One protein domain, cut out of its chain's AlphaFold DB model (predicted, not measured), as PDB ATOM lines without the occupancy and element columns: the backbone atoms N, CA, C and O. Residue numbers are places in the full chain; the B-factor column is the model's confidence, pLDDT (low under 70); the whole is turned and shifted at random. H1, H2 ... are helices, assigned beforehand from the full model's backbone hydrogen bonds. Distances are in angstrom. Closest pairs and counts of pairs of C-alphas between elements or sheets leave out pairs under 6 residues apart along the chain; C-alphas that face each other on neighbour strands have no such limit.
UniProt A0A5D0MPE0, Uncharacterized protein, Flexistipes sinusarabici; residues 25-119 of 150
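AT A GLANCE: This is residues 25 to 119 of the 150 residues of an uncharacterized protein of Flexistipes sinusarabici (UniProt A0A5D0MPE0). One long helix, H4, runs along the length of the domain, with the short helices H1 and H2 packed on part of it, H3 meeting H2 beyond them, and a large folded loop region, residues 25 to 60, making another side of the body. The last residues of H4, 113 to 119, stick out free at one end. The printed part has 95 residues, with four named helices in the order H1, H2, H3, H4 and no named strand. Its class is all helix, though under half of the residues, 45 of 95, are in named elements. It is compact, with a radius of gyration of the C-alphas of 13.0 A, and only just elongated, spanning 43 by 28 by 23 A.

HOW THE PARTS SIT: H4, residues 95 to 119, touches H2, residues 69 to 77, with its residues 98 to 106 alone. Their closest C-alphas, those of Pro 69 and Val 102, are 6.2 A apart, and the two helices run opposite ways at a steep tilt of 57 degrees. H4 touches H1, residues 61 to 64, with its residues 105 to 109 alone; the closest C-alphas are those of Tyr 62 and Phe 105, 5.7 A apart. H1 and H2 are close but not clearly touching, with the C-alphas of Tyr 62 and Met 72 the closest at 6.7 A. H2 also touches H3, residues 82 to 88, where the C-alphas of Lys 77 and Tyr 88 come closest, at 5.3 A. These two run opposite ways at a steep tilt of 67 degrees, only just short of about perpendicular. H3 is apart from H1 and from H4. In H2, H3 and H4 every O i to N i+4 pair is within hydrogen-bond range; H1 is too short for such a pair.

IN THESE COORDINATES: H4 begins at C-alpha 95, at (-8.330, -13.462, -27.702), and ends 36.5 A away at C-alpha 119, at (6.122, -27.618, -58.070). H2 measures 12.6 A from C-alpha 69 to C-alpha 77, and H3 measures 10.1 A from C-alpha 82 to C-alpha 88. H1 has four residues and begins at C-alpha 61, at (7.519, -20.546, -36.946); its first and last C-alphas are 4.9 A apart.

THE WHOLE: The two C-alphas farthest apart are those of Asn 90 and Phe 119, 43.3 A. The printed part, residues 25 to 119, has no cut. The links H1 to H2 and H2 to H3 are tight, the link H3 to H4 is short, and no link between helices is long. The mean pLDDT of the printed part is 89.2, and residues 111 to 119 are under 70.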
ATOM      1  N   THR A  25      -2.562 -10.743 -44.087       88.31
ATOM      2  CA  THR A  25      -1.970 -11.114 -42.797       88.31
ATOM      3  C   THR A  25      -2.092  -9.961 -41.819       88.31
ATOM      4  O   THR A  25      -2.092  -8.798 -42.221       88.31
ATOM      5  N   THR A  26      -2.163 -10.274 -40.532       94.00
ATOM      6  CA  THR A  26      -2.255  -9.264 -39.471       94.00
ATOM      7  C   THR A  26      -0.884  -8.907 -38.889       94.00
ATOM      8  O   THR A  26      -0.799  -8.118 -37.959       94.00
ATOM      9  N   PHE A  27       0.230  -9.433 -39.408       94.56
ATOM     10  CA  PHE A  27       1.551  -9.273 -38.779       94.56
ATOM     11  C   PHE A  27       2.044  -7.826 -38.635       94.56
ATOM     12  O   PHE A  27       2.800  -7.533 -37.708       94.56
ATOM     13  N   GLY A  28       1.625  -6.947 -39.550       93.44
ATOM     14  CA  GLY A  28       1.955  -5.519 -39.548       93.44
ATOM     15  C   GLY A  28       1.107  -4.669 -38.605       93.44
ATOM     16  O   GLY A  28       1.423  -3.507 -38.375       93.44
ATOM     17  N   GLU A  29       0.033  -5.234 -38.061       94.44
ATOM     18  CA  GLU A  29      -0.922  -4.510 -37.230       94.44
ATOM     19  C   GLU A  29      -0.511  -4.639 -35.753       94.44
ATOM     20  O   GLU A  29      -0.294  -5.767 -35.288       94.44
ATOM     21  N   PRO A  30      -0.384  -3.537 -34.993       93.81
ATOM     22  CA  PRO A  30      -0.224  -3.622 -33.544       93.81
ATOM     23  C   PRO A  30      -1.492  -4.200 -32.904       93.81
ATOM     24  O   PRO A  30      -2.561  -4.196 -33.515       93.81
ATOM     25  N   PHE A  31      -1.371  -4.698 -31.677       93.88
ATOM     26  CA  PHE A  31      -2.538  -5.108 -30.898       93.88
ATOM     27  C   PHE A  31      -3.264  -3.877 -30.340       93.88
ATOM     28  O   PHE A  31      -2.632  -2.857 -30.045       93.88
ATOM     29  N   SER A  32      -4.582  -3.960 -30.145       94.75
ATOM     30  CA  SER A  32      -5.381  -2.831 -29.628       94.75
ATOM     31  C   SER A  32      -5.010  -2.413 -28.204       94.75
ATOM     32  O   SER A  32      -5.221  -1.265 -27.817       94.75
ATOM     33  N   ASN A  33      -4.397  -3.312 -27.434       91.19
ATOM     34  CA  ASN A  33      -3.899  -3.041 -26.087       91.19
ATOM     35  C   ASN A  33      -2.552  -2.287 -26.055       91.19
ATOM     36  O   ASN A  33      -1.991  -2.085 -24.978       91.19
ATOM     37  N   GLY A  34      -2.016  -1.900 -27.216       90.56
ATOM     38  CA  GLY A  34      -0.751  -1.178 -27.348       90.56
ATOM     39  C   GLY A  34       0.488  -2.066 -27.474       90.56
ATOM     40  O   GLY A  34       1.581  -1.534 -27.678       90.56
ATOM     41  N   SER A  35       0.358  -3.397 -27.401       92.88
ATOM     42  CA  SER A  35       1.470  -4.297 -27.714       92.88
ATOM     43  C   SER A  35       1.888  -4.152 -29.188       92.88
ATOM     44  O   SER A  35       1.040  -3.963 -30.070       92.88
ATOM     45  N   PRO A  36       3.196  -4.236 -29.485       93.94
ATOM     46  CA  PRO A  36       3.712  -3.933 -30.812       93.94
ATOM     47  C   PRO A  36       3.279  -4.967 -31.862       93.94
ATOM     48  O   PRO A  36       2.889  -6.089 -31.549       93.94
ATOM     49  N   ALA A  37       3.378  -4.589 -33.137       95.00
ATOM     50  CA  ALA A  37       3.209  -5.521 -34.250       95.00
ATOM     51  C   ALA A  37       4.369  -6.531 -34.294       95.00
ATOM     52  O   ALA A  37       5.506  -6.182 -33.967       95.00
ATOM     53  N   CYS A  38       4.137  -7.752 -34.783       94.88
ATOM     54  CA  CYS A  38       5.179  -8.786 -34.878       94.88
ATOM     55  C   CYS A  38       6.380  -8.315 -35.717       94.88
ATOM     56  O   CYS A  38       7.537  -8.558 -35.366       94.88
ATOM     57  N   VAL A  39       6.098  -7.575 -36.794       95.06
ATOM     58  CA  VAL A  39       7.107  -7.066 -37.737       95.06
ATOM     59  C   VAL A  39       7.988  -5.950 -37.169       95.06
ATOM     60  O   VAL A  39       8.939  -5.528 -37.818       95.06
ATOM     61  N   SER A  40       7.694  -5.458 -35.963       93.94
ATOM     62  CA  SER A  40       8.550  -4.481 -35.278       93.94
ATOM     63  C   SER A  40       9.899  -5.074 -34.861       93.94
ATOM     64  O   SER A  40      10.899  -4.359 -34.798       93.94
ATOM     65  N   CYS A  41       9.938  -6.384 -34.601       94.44
ATOM     66  CA  CYS A  41      11.148  -7.091 -34.188       94.44
ATOM     67  C   CYS A  41      11.544  -8.208 -35.147       94.44
ATOM     68  O   CYS A  41      12.727  -8.529 -35.212       94.44
ATOM     69  N   HIS A  42      10.595  -8.787 -35.884       95.44
ATOM     70  CA  HIS A  42      10.826  -9.945 -36.741       95.44
ATOM     71  C   HIS A  42      10.640  -9.615 -38.217       95.44
ATOM     72  O   HIS A  42       9.747  -8.856 -38.587       95.44
ATOM     73  N   SER A  43      11.416 -10.262 -39.083       95.31
ATOM     74  CA  SER A  43      11.029 -10.388 -40.484       95.31
ATOM     75  C   SER A  43      10.027 -11.534 -40.634       95.31
ATOM     76  O   SER A  43      10.022 -12.504 -39.871       95.31
ATOM     77  N   ILE A  44       9.143 -11.418 -41.618       94.12
ATOM     78  CA  ILE A  44       8.214 -12.473 -42.028       94.12
ATOM     79  C   ILE A  44       8.206 -12.477 -43.550       94.12
ATOM     80  O   ILE A  44       7.274 -12.010 -44.213       94.12
ATOM     81  N   SER A  45       9.304 -12.975 -44.110       92.25
ATOM     82  CA  SER A  45       9.570 -12.973 -45.547       92.25
ATOM     83  C   SER A  45       8.466 -13.658 -46.359       92.25
ATOM     84  O   SER A  45       8.102 -13.177 -47.430       92.25
ATOM     85  N   ALA A  46       7.862 -14.732 -45.836       89.44
ATOM     86  CA  ALA A  46       6.735 -15.418 -46.474       89.44
ATOM     87  C   ALA A  46       5.467 -14.554 -46.587       89.44
ATOM     88  O   ALA A  46       4.634 -14.816 -47.449       89.44
ATOM     89  N   ALA A  47       5.338 -13.519 -45.756       89.69
ATOM     90  CA  ALA A  47       4.263 -12.531 -45.815       89.69
ATOM     91  C   ALA A  47       4.704 -11.203 -46.466       89.69
ATOM     92  O   ALA A  47       3.948 -10.237 -46.456       89.69
ATOM     93  N   GLY A  48       5.916 -11.139 -47.030       89.88
ATOM     94  CA  GLY A  48       6.455  -9.948 -47.693       89.88
ATOM     95  C   GLY A  48       7.178  -8.955 -46.776       89.88
ATOM     96  O   GLY A  48       7.711  -7.963 -47.269       89.88
ATOM     97  N   PHE A  49       7.278  -9.219 -45.471       90.38
ATOM     98  CA  PHE A  49       7.994  -8.357 -44.522       90.38
ATOM     99  C   PHE A  49       9.466  -8.773 -44.438       90.38
ATOM    100  O   PHE A  49       9.834  -9.617 -43.629       90.38
ATOM    101  N   SER A  50      10.307  -8.218 -45.308       86.38
ATOM    102  CA  SER A  50      11.699  -8.665 -45.515       86.38
ATOM    103  C   SER A  50      12.762  -7.631 -45.118       86.38
ATOM    104  O   SER A  50      13.928  -7.749 -45.488       86.38
ATOM    105  N   THR A  51      12.383  -6.605 -44.354       79.25
ATOM    106  CA  THR A  51      13.328  -5.606 -43.838       79.25
ATOM    107  C   THR A  51      14.255  -6.211 -42.776       79.25
ATOM    108  O   THR A  51      13.825  -7.122 -42.065       79.25
ATOM    109  N   PRO A  52      15.494  -5.697 -42.618       79.06
ATOM    110  CA  PRO A  52      16.369  -6.091 -41.520       79.06
ATOM    111  C   PRO A  52      15.635  -5.988 -40.184       79.06
ATOM    112  O   PRO A  52      15.035  -4.956 -39.878       79.06
ATOM    113  N   ALA A  53      15.666  -7.074 -39.422       86.38
ATOM    114  CA  ALA A  53      14.924  -7.224 -38.186       86.38
ATOM    115  C   ALA A  53      15.883  -7.551 -37.038       86.38
ATOM    116  O   ALA A  53      16.980  -8.069 -37.248       86.38
ATOM    117  N   TRP A  54      15.471  -7.222 -35.817       90.81
ATOM    118  CA  TRP A  54      16.272  -7.448 -34.611       90.81
ATOM    119  C   TRP A  54      16.264  -8.911 -34.161       90.81
ATOM    120  O   TRP A  54      17.155  -9.341 -33.432       90.81
ATOM    121  N   ALA A  55      15.256  -9.666 -34.585       92.44
ATOM    122  CA  ALA A  55      15.045 -11.061 -34.249       92.44
ATOM    123  C   ALA A  55      14.910 -11.926 -35.514       92.44
ATOM    124  O   ALA A  55      14.890 -11.431 -36.641       92.44
ATOM    125  N   ILE A  56      14.844 -13.242 -35.306       91.94
ATOM    126  CA  ILE A  56      14.787 -14.241 -36.379       91.94
ATOM    127  C   ILE A  56      13.557 -14.072 -37.280       91.94
ATOM    128  O   ILE A  56      12.522 -13.559 -36.851       91.94
ATOM    129  N   ASP A  57      13.655 -14.563 -38.514       94.19
ATOM    130  CA  ASP A  57      12.522 -14.611 -39.433       94.19
ATOM    131  C   ASP A  57      11.476 -15.641 -38.967       94.19
ATOM    132  O   ASP A  57      11.817 -16.787 -38.676       94.19
ATOM    133  N   LEU A  58      10.198 -15.249 -38.908       94.44
ATOM    134  CA  LEU A  58       9.112 -16.110 -38.416       94.44
ATOM    135  C   LEU A  58       8.326 -16.822 -39.526       94.44
ATOM    136  O   LEU A  58       7.274 -17.404 -39.257       94.44
ATOM    137  N   SER A  59       8.800 -16.812 -40.774       92.88
ATOM    138  CA  SER A  59       8.075 -17.404 -41.911       92.88
ATOM    139  C   SER A  59       7.749 -18.888 -41.742       92.88
ATOM    140  O   SER A  59       6.836 -19.391 -42.397       92.88
ATOM    141  N   THR A  60       8.513 -19.610 -40.921       92.62
ATOM    142  CA  THR A  60       8.333 -21.046 -40.665       92.62
ATOM    143  C   THR A  60       7.861 -21.362 -39.254       92.62
ATOM    144  O   THR A  60       7.516 -22.513 -39.002       92.62
ATOM    145  N   ALA A  61       7.733 -20.357 -38.379       94.00
ATOM    146  CA  ALA A  61       7.519 -20.546 -36.946       94.00
ATOM    147  C   ALA A  61       6.327 -21.462 -36.627       94.00
ATOM    148  O   ALA A  61       6.419 -22.307 -35.747       94.00
ATOM    149  N   TYR A  62       5.226 -21.360 -37.379       95.00
ATOM    150  CA  TYR A  62       4.065 -22.237 -37.191       95.00
ATOM    151  C   TYR A  62       4.395 -23.719 -37.381       95.00
ATOM    152  O   TYR A  62       4.010 -24.549 -36.566       95.00
ATOM    153  N   ASN A  63       5.125 -24.051 -38.447       93.44
ATOM    154  CA  ASN A  63       5.509 -25.430 -38.738       93.44
ATOM    155  C   ASN A  63       6.620 -25.908 -37.801       93.44
ATOM    156  O   ASN A  63       6.604 -27.064 -37.391       93.44
ATOM    157  N   ASP A  64       7.553 -25.022 -37.448       92.81
ATOM    158  CA  ASP A  64       8.656 -25.332 -36.534       92.81
ATOM    159  C   ASP A  64       8.137 -25.655 -35.122       92.81
ATOM    160  O   ASP A  64       8.719 -26.475 -34.416       92.81
ATOM    161  N   LEU A  65       6.989 -25.079 -34.745       93.19
ATOM    162  CA  LEU A  65       6.244 -25.378 -33.518       93.19
ATOM    163  C   LEU A  65       5.249 -26.547 -33.665       93.19
ATOM    164  O   LEU A  65       4.367 -26.722 -32.829       93.19
ATOM    165  N   GLY A  66       5.357 -27.351 -34.725       93.06
ATOM    166  CA  GLY A  66       4.523 -28.542 -34.924       93.06
ATOM    167  C   GLY A  66       3.130 -28.275 -35.501       93.06
ATOM    168  O   GLY A  66       2.326 -29.199 -35.595       93.06
ATOM    169  N   GLY A  67       2.835 -27.044 -35.922       93.69
ATOM    170  CA  GLY A  67       1.562 -26.689 -36.545       93.69
ATOM    171  C   GLY A  67       0.388 -26.583 -35.571       93.69
ATOM    172  O   GLY A  67      -0.761 -26.660 -36.012       93.69
ATOM    173  N   ASP A  68       0.665 -26.416 -34.277       94.88
ATOM    174  CA  ASP A  68      -0.341 -26.306 -33.223       94.88
ATOM    175  C   ASP A  68      -0.667 -24.831 -32.888       94.88
ATOM    176  O   ASP A  68       0.222 -24.082 -32.458       94.88
ATOM    177  N   PRO A  69      -1.933 -24.393 -33.046       94.75
ATOM    178  CA  PRO A  69      -2.361 -23.042 -32.696       94.75
ATOM    179  C   PRO A  69      -2.101 -22.675 -31.234       94.75
ATOM    180  O   PRO A  69      -1.690 -21.548 -30.960       94.75
ATOM    181  N   GLU A  70      -2.316 -23.597 -30.294       95.69
ATOM    182  CA  GLU A  70      -2.196 -23.302 -28.862       95.69
ATOM    183  C   GLU A  70      -0.732 -23.134 -28.444       95.69
ATOM    184  O   GLU A  70      -0.394 -22.199 -27.714       95.69
ATOM    185  N   THR A  71       0.169 -23.948 -28.998       95.88
ATOM    186  CA  THR A  71       1.618 -23.758 -28.855       95.88
ATOM    187  C   THR A  71       2.059 -22.402 -29.410       95.88
ATOM    188  O   THR A  71       2.817 -21.689 -28.753       95.88
ATOM    189  N   MET A  72       1.550 -21.979 -30.574       95.75
ATOM    190  CA  MET A  72       1.856 -20.648 -31.116       95.75
ATOM    191  C   MET A  72       1.370 -19.525 -30.185       95.75
ATOM    192  O   MET A  72       2.118 -18.584 -29.919       95.75
ATOM    193  N   LYS A  73       0.149 -19.620 -29.640       95.06
ATOM    194  CA  LYS A  73      -0.365 -18.651 -28.651       95.06
ATOM    195  C   LYS A  73       0.518 -18.586 -27.412       95.06
ATOM    196  O   LYS A  73       0.818 -17.494 -26.929       95.06
ATOM    197  N   MET A  74       0.932 -19.747 -26.906       94.38
ATOM    198  CA  MET A  74       1.821 -19.847 -25.756       94.38
ATOM    199  C   MET A  74       3.147 -19.151 -26.040       94.38
ATOM    200  O   MET A  74       3.551 -18.312 -25.246       94.38
ATOM    201  N   VAL A  75       3.779 -19.422 -27.184       94.06
ATOM    202  CA  VAL A  75       5.049 -18.787 -27.569       94.06
ATOM    203  C   VAL A  75       4.897 -17.276 -27.723       94.06
ATOM    204  O   VAL A  75       5.771 -16.543 -27.275       94.06
ATOM    205  N   ILE A  76       3.784 -16.786 -28.284       93.25
ATOM    206  CA  ILE A  76       3.523 -15.341 -28.387       93.25
ATOM    207  C   ILE A  76       3.500 -14.680 -27.000       93.25
ATOM    208  O   ILE A  76       4.047 -13.591 -26.834       93.25
ATOM    209  N   LYS A  77       2.889 -15.328 -26.001       91.44
ATOM    210  CA  LYS A  77       2.751 -14.772 -24.644       91.44
ATOM    211  C   LYS A  77       3.932 -15.079 -23.721       91.44
ATOM    212  O   LYS A  77       4.174 -14.339 -22.778       91.44
ATOM    213  N   SER A  78       4.628 -16.185 -23.926       91.50
ATOM    214  CA  SER A  78       5.662 -16.685 -23.021       91.50
ATOM    215  C   SER A  78       6.704 -17.454 -23.821       91.50
ATOM    216  O   SER A  78       6.775 -18.681 -23.820       91.50
ATOM    217  N   SER A  79       7.512 -16.693 -24.546       90.75
ATOM    218  CA  SER A  79       8.592 -17.211 -25.384       90.75
ATOM    219  C   SER A  79       9.830 -17.609 -24.574       90.75
ATOM    220  O   SER A  79      10.684 -18.343 -25.068       90.75
ATOM    221  N   GLY A  80       9.972 -17.075 -23.355       90.31
ATOM    222  CA  GLY A  80      11.203 -17.133 -22.566       90.31
ATOM    223  C   GLY A  80      12.251 -16.095 -22.995       90.31
ATOM    224  O   GLY A  80      13.314 -15.989 -22.378       90.31
ATOM    225  N   VAL A  81      11.977 -15.306 -24.038       91.56
ATOM    226  CA  VAL A  81      12.832 -14.211 -24.497       91.56
ATOM    227  C   VAL A  81      12.405 -12.930 -23.792       91.56
ATOM    228  O   VAL A  81      11.350 -12.374 -24.082       91.56
ATOM    229  N   LYS A  82      13.271 -12.398 -22.916       92.88
ATOM    230  CA  LYS A  82      12.977 -11.228 -22.062       92.88
ATOM    231  C   LYS A  82      12.314 -10.055 -22.792       92.88
ATOM    232  O   LYS A  82      11.381  -9.469 -22.260       92.88
ATOM    233  N   ALA A  83      12.799  -9.697 -23.983       91.44
ATOM    234  CA  ALA A  83      12.253  -8.576 -24.748       91.44
ATOM    235  C   ALA A  83      10.828  -8.849 -25.262       91.44
ATOM    236  O   ALA A  83       9.972  -7.971 -25.210       91.44
ATOM    237  N   MET A  84      10.564 -10.073 -25.718       92.88
ATOM    238  CA  MET A  84       9.256 -10.489 -26.218       92.88
ATOM    239  C   MET A  84       8.261 -10.686 -25.067       92.88
ATOM    240  O   MET A  84       7.137 -10.196 -25.132       92.88
ATOM    241  N   ASP A  85       8.701 -11.300 -23.970       93.88
ATOM    242  CA  ASP A  85       7.883 -11.486 -22.769       93.88
ATOM    243  C   ASP A  85       7.539 -10.139 -22.108       93.88
ATOM    244  O   ASP A  85       6.435  -9.967 -21.594       93.88
ATOM    245  N   ALA A  86       8.429  -9.143 -22.181       91.94
ATOM    246  CA  ALA A  86       8.124  -7.776 -21.758       91.94
ATOM    247  C   ALA A  86       7.075  -7.096 -22.657       91.94
ATOM    248  O   ALA A  86       6.276  -6.302 -22.164       91.94
ATOM    249  N   ALA A  87       7.061  -7.406 -23.957       91.50
ATOM    250  CA  ALA A  87       6.119  -6.829 -24.915       91.50
ATOM    251  C   ALA A  87       4.715  -7.460 -24.851       91.50
ATOM    252  O   ALA A  87       3.720  -6.761 -25.069       91.50
ATOM    253  N   TYR A  88       4.624  -8.765 -24.562       93.00
ATOM    254  CA  TYR A  88       3.373  -9.529 -24.676       93.00
ATOM    255  C   TYR A  88       2.953 -10.290 -23.411       93.00
ATOM    256  O   TYR A  88       1.763 -10.535 -23.229       93.00
ATOM    257  N   GLY A  89       3.874 -10.672 -22.524       88.12
ATOM    258  CA  GLY A  89       3.586 -11.660 -21.474       88.12
ATOM    259  C   GLY A  89       2.614 -11.197 -20.397       88.12
ATOM    260  O   GLY A  89       1.747 -11.964 -19.979       88.12
ATOM    261  N   ASN A  90       2.683  -9.921 -20.017       85.00
ATOM    262  CA  ASN A  90       1.726  -9.298 -19.094       85.00
ATOM    263  C   ASN A  90       0.626  -8.509 -19.817       85.00
ATOM    264  O   ASN A  90      -0.205  -7.868 -19.174       85.00
ATOM    265  N   ALA A  91       0.630  -8.514 -21.150       83.94
ATOM    266  CA  ALA A  91      -0.314  -7.740 -21.929       83.94
ATOM    267  C   ALA A  91      -1.670  -8.460 -21.978       83.94
ATOM    268  O   ALA A  91      -1.760  -9.652 -22.286       83.94
ATOM    269  N   ALA A  92      -2.747  -7.725 -21.697       90.00
ATOM    270  CA  ALA A  92      -4.115  -8.208 -21.861       90.00
ATOM    271  C   ALA A  92      -4.479  -8.200 -23.354       90.00
ATOM    272  O   ALA A  92      -5.163  -7.300 -23.831       90.00
ATOM    273  N   ILE A  93      -3.896  -9.121 -24.122       91.94
ATOM    274  CA  ILE A  93      -4.148  -9.251 -25.561       91.94
ATOM    275  C   ILE A  93      -5.548  -9.851 -25.755       91.94
ATOM    276  O   ILE A  93      -5.800 -10.923 -25.193       91.94
ATOM    277  N   PRO A  94      -6.445  -9.209 -26.529       93.94
ATOM    278  CA  PRO A  94      -7.751  -9.781 -26.838       93.94
ATOM    279  C   PRO A  94      -7.612 -11.124 -27.561       93.94
ATOM    280  O   PRO A  94      -6.751 -11.290 -28.432       93.94
ATOM    281  N   ALA A  95      -8.442 -12.097 -27.190       93.56
ATOM    282  CA  ALA A  95      -8.330 -13.462 -27.702       93.56
ATOM    283  C   ALA A  95      -8.512 -13.508 -29.225       93.56
ATOM    284  O   ALA A  95      -7.754 -14.182 -29.918       93.56
ATOM    285  N   GLU A  96      -9.442 -12.711 -29.749       95.12
ATOM    286  CA  GLU A  96      -9.741 -12.596 -31.171       95.12
ATOM    287  C   GLU A  96      -8.559 -12.063 -31.990       95.12
ATOM    288  O   GLU A  96      -8.299 -12.536 -33.098       95.12
ATOM    289  N   GLU A  97      -7.795 -11.116 -31.442       94.88
ATOM    290  CA  GLU A  97      -6.612 -10.583 -32.115       94.88
ATOM    291  C   GLU A  97      -5.489 -11.612 -32.120       94.88
ATOM    292  O   GLU A  97      -4.829 -11.808 -33.143       94.88
ATOM    293  N   LEU A  98      -5.294 -12.309 -31.000       94.62
ATOM    294  CA  LEU A  98      -4.307 -13.375 -30.902       94.62
ATOM    295  C   LEU A  98      -4.629 -14.523 -31.871       94.62
ATOM    296  O   LEU A  98      -3.748 -14.968 -32.608       94.62
ATOM    297  N   ASP A  99      -5.893 -14.938 -31.946       95.56
ATOM    298  CA  ASP A  99      -6.381 -15.941 -32.897       95.56
ATOM    299  C   ASP A  99      -6.150 -15.509 -34.350       95.56
ATOM    300  O   ASP A  99      -5.726 -16.315 -35.187       95.56
ATOM    301  N   ALA A 100      -6.351 -14.227 -34.666       95.12
ATOM    302  CA  ALA A 100      -6.094 -13.689 -35.998       95.12
ATOM    303  C   ALA A 100      -4.597 -13.713 -36.368       95.12
ATOM    304  O   ALA A 100      -4.247 -13.987 -37.525       95.12
ATOM    305  N   LYS A 101      -3.687 -13.462 -35.412       94.69
ATOM    306  CA  LYS A 101      -2.230 -13.588 -35.637       94.69
ATOM    307  C   LYS A 101      -1.845 -15.040 -35.897       94.69
ATOM    308  O   LYS A 101      -1.136 -15.325 -36.860       94.69
ATOM    309  N   VAL A 102      -2.343 -15.959 -35.075       95.75
ATOM    310  CA  VAL A 102      -2.076 -17.399 -35.210       95.75
ATOM    311  C   VAL A 102      -2.617 -17.925 -36.540       95.75
ATOM    312  O   VAL A 102      -1.920 -18.641 -37.255       95.75
ATOM    313  N   SER A 103      -3.810 -17.483 -36.940       94.88
ATOM    314  CA  SER A 103      -4.394 -17.811 -38.243       94.88
ATOM    315  C   SER A 103      -3.543 -17.289 -39.402       94.88
ATOM    316  O   SER A 103      -3.372 -17.985 -40.402       94.88
ATOM    317  N   SER A 104      -2.943 -16.101 -39.266       94.69
ATOM    318  CA  SER A 104      -2.000 -15.575 -40.263       94.69
ATOM    319  C   SER A 104      -0.756 -16.461 -40.384       94.69
ATOM    320  O   SER A 104      -0.321 -16.748 -41.499       94.69
ATOM    321  N   PHE A 105      -0.215 -16.947 -39.262       94.69
ATOM    322  CA  PHE A 105       0.904 -17.897 -39.233       94.69
ATOM    323  C   PHE A 105       0.558 -19.235 -39.907       94.69
ATOM    324  O   PHE A 105       1.341 -19.731 -40.721       94.69
ATOM    325  N   ALA A 106      -0.630 -19.781 -39.640       93.31
ATOM    326  CA  ALA A 106      -1.124 -20.997 -40.286       93.31
ATOM    327  C   ALA A 106      -1.375 -20.812 -41.799       93.31
ATOM    328  O   ALA A 106      -1.132 -21.713 -42.608       93.31
ATOM    329  N   ALA A 107      -1.840 -19.632 -42.213       91.50
ATOM    330  CA  ALA A 107      -2.102 -19.336 -43.617       91.50
ATOM    331  C   ALA A 107      -0.806 -19.297 -44.443       91.50
ATOM    332  O   ALA A 107      -0.724 -19.925 -45.503       91.50
ATOM    333  N   ILE A 108       0.232 -18.611 -43.951       90.00
ATOM    334  CA  ILE A 108       1.515 -18.521 -44.669       90.00
ATOM    335  C   ILE A 108       2.266 -19.856 -44.692       90.00
ATOM    336  O   ILE A 108       2.944 -20.171 -45.675       90.00
ATOM    337  N   SER A 109       2.115 -20.678 -43.651       85.81
ATOM    338  CA  SER A 109       2.733 -22.002 -43.592       85.81
ATOM    339  C   SER A 109       2.095 -22.965 -44.602       85.81
ATOM    340  O   SER A 109       2.808 -23.694 -45.302       85.81
ATOM    341  N   SER A 110       0.770 -22.884 -44.766       77.56
ATOM    342  CA  SER A 110      -0.007 -23.660 -45.738       77.56
ATOM    343  C   SER A 110       0.299 -23.261 -47.186       77.56
ATOM    344  O   SER A 110       0.442 -24.126 -48.050       77.56
ATOM    345  N   GLN A 111       0.483 -21.966 -47.471       69.50
ATOM    346  CA  GLN A 111       0.867 -21.502 -48.812       69.50
ATOM    347  C   GLN A 111       2.241 -22.031 -49.245       69.50
ATOM    348  O   GLN A 111       2.421 -22.413 -50.405       69.50
ATOM    349  N   LYS A 112       3.212 -22.110 -48.325       61.94
ATOM    350  CA  LYS A 112       4.532 -22.688 -48.619       61.94
ATOM    351  C   LYS A 112       4.428 -24.177 -48.965       61.94
ATOM    352  O   LYS A 112       5.060 -24.619 -49.925       61.94
ATOM    353  N   GLN A 113       3.598 -24.929 -48.240       57.94
ATOM    354  CA  GLN A 113       3.336 -26.342 -48.540       57.94
ATOM    355  C   GLN A 113       2.615 -26.521 -49.884       57.94
ATOM    356  O   GLN A 113       3.029 -27.357 -50.688       57.94
ATOM    357  N   ALA A 114       1.612 -25.690 -50.183       59.09
ATOM    358  CA  ALA A 114       0.909 -25.712 -51.465       59.09
ATOM    359  C   ALA A 114       1.835 -25.375 -52.650       59.09
ATOM    360  O   ALA A 114       1.721 -25.964 -53.725       59.09
ATOM    361  N   LYS A 115       2.798 -24.463 -52.470       58.50
ATOM    362  CA  LYS A 115       3.779 -24.113 -53.509       58.50
ATOM    363  C   LYS A 115       4.770 -25.254 -53.780       58.50
ATOM    364  O   LYS A 115       5.105 -25.502 -54.937       58.50
ATOM    365  N   LEU A 116       5.196 -25.971 -52.738       57.88
ATOM    366  CA  LEU A 116       6.048 -27.162 -52.845       57.88
ATOM    367  C   LEU A 116       5.322 -28.332 -53.525       57.88
ATOM    368  O   LEU A 116       5.887 -28.953 -54.427       57.88
ATOM    369  N   SER A 117       4.063 -28.597 -53.162       59.66
ATOM    370  CA  SER A 117       3.261 -29.644 -53.810       59.66
ATOM    371  C   SER A 117       2.962 -29.315 -55.277       59.66
ATOM    372  O   SER A 117       3.090 -30.179 -56.145       59.66
ATOM    373  N   SER A 118       2.672 -28.048 -55.582       55.91
ATOM    374  CA  SER A 118       2.438 -27.590 -56.952       55.91
ATOM    375  C   SER A 118       3.681 -27.741 -57.825       55.91
ATOM    376  O   SER A 118       3.570 -28.207 -58.955       55.91
ATOM    377  N   PHE A 119       4.879 -27.422 -57.315       64.12
ATOM    378  CA  PHE A 119       6.122 -27.618 -58.070       64.12
ATOM    379  C   PHE A 119       6.349 -29.093 -58.431       64.12
ATOM    380  O   PHE A 119       6.730 -29.388 -59.562       64.12
TER     381      PHE A 119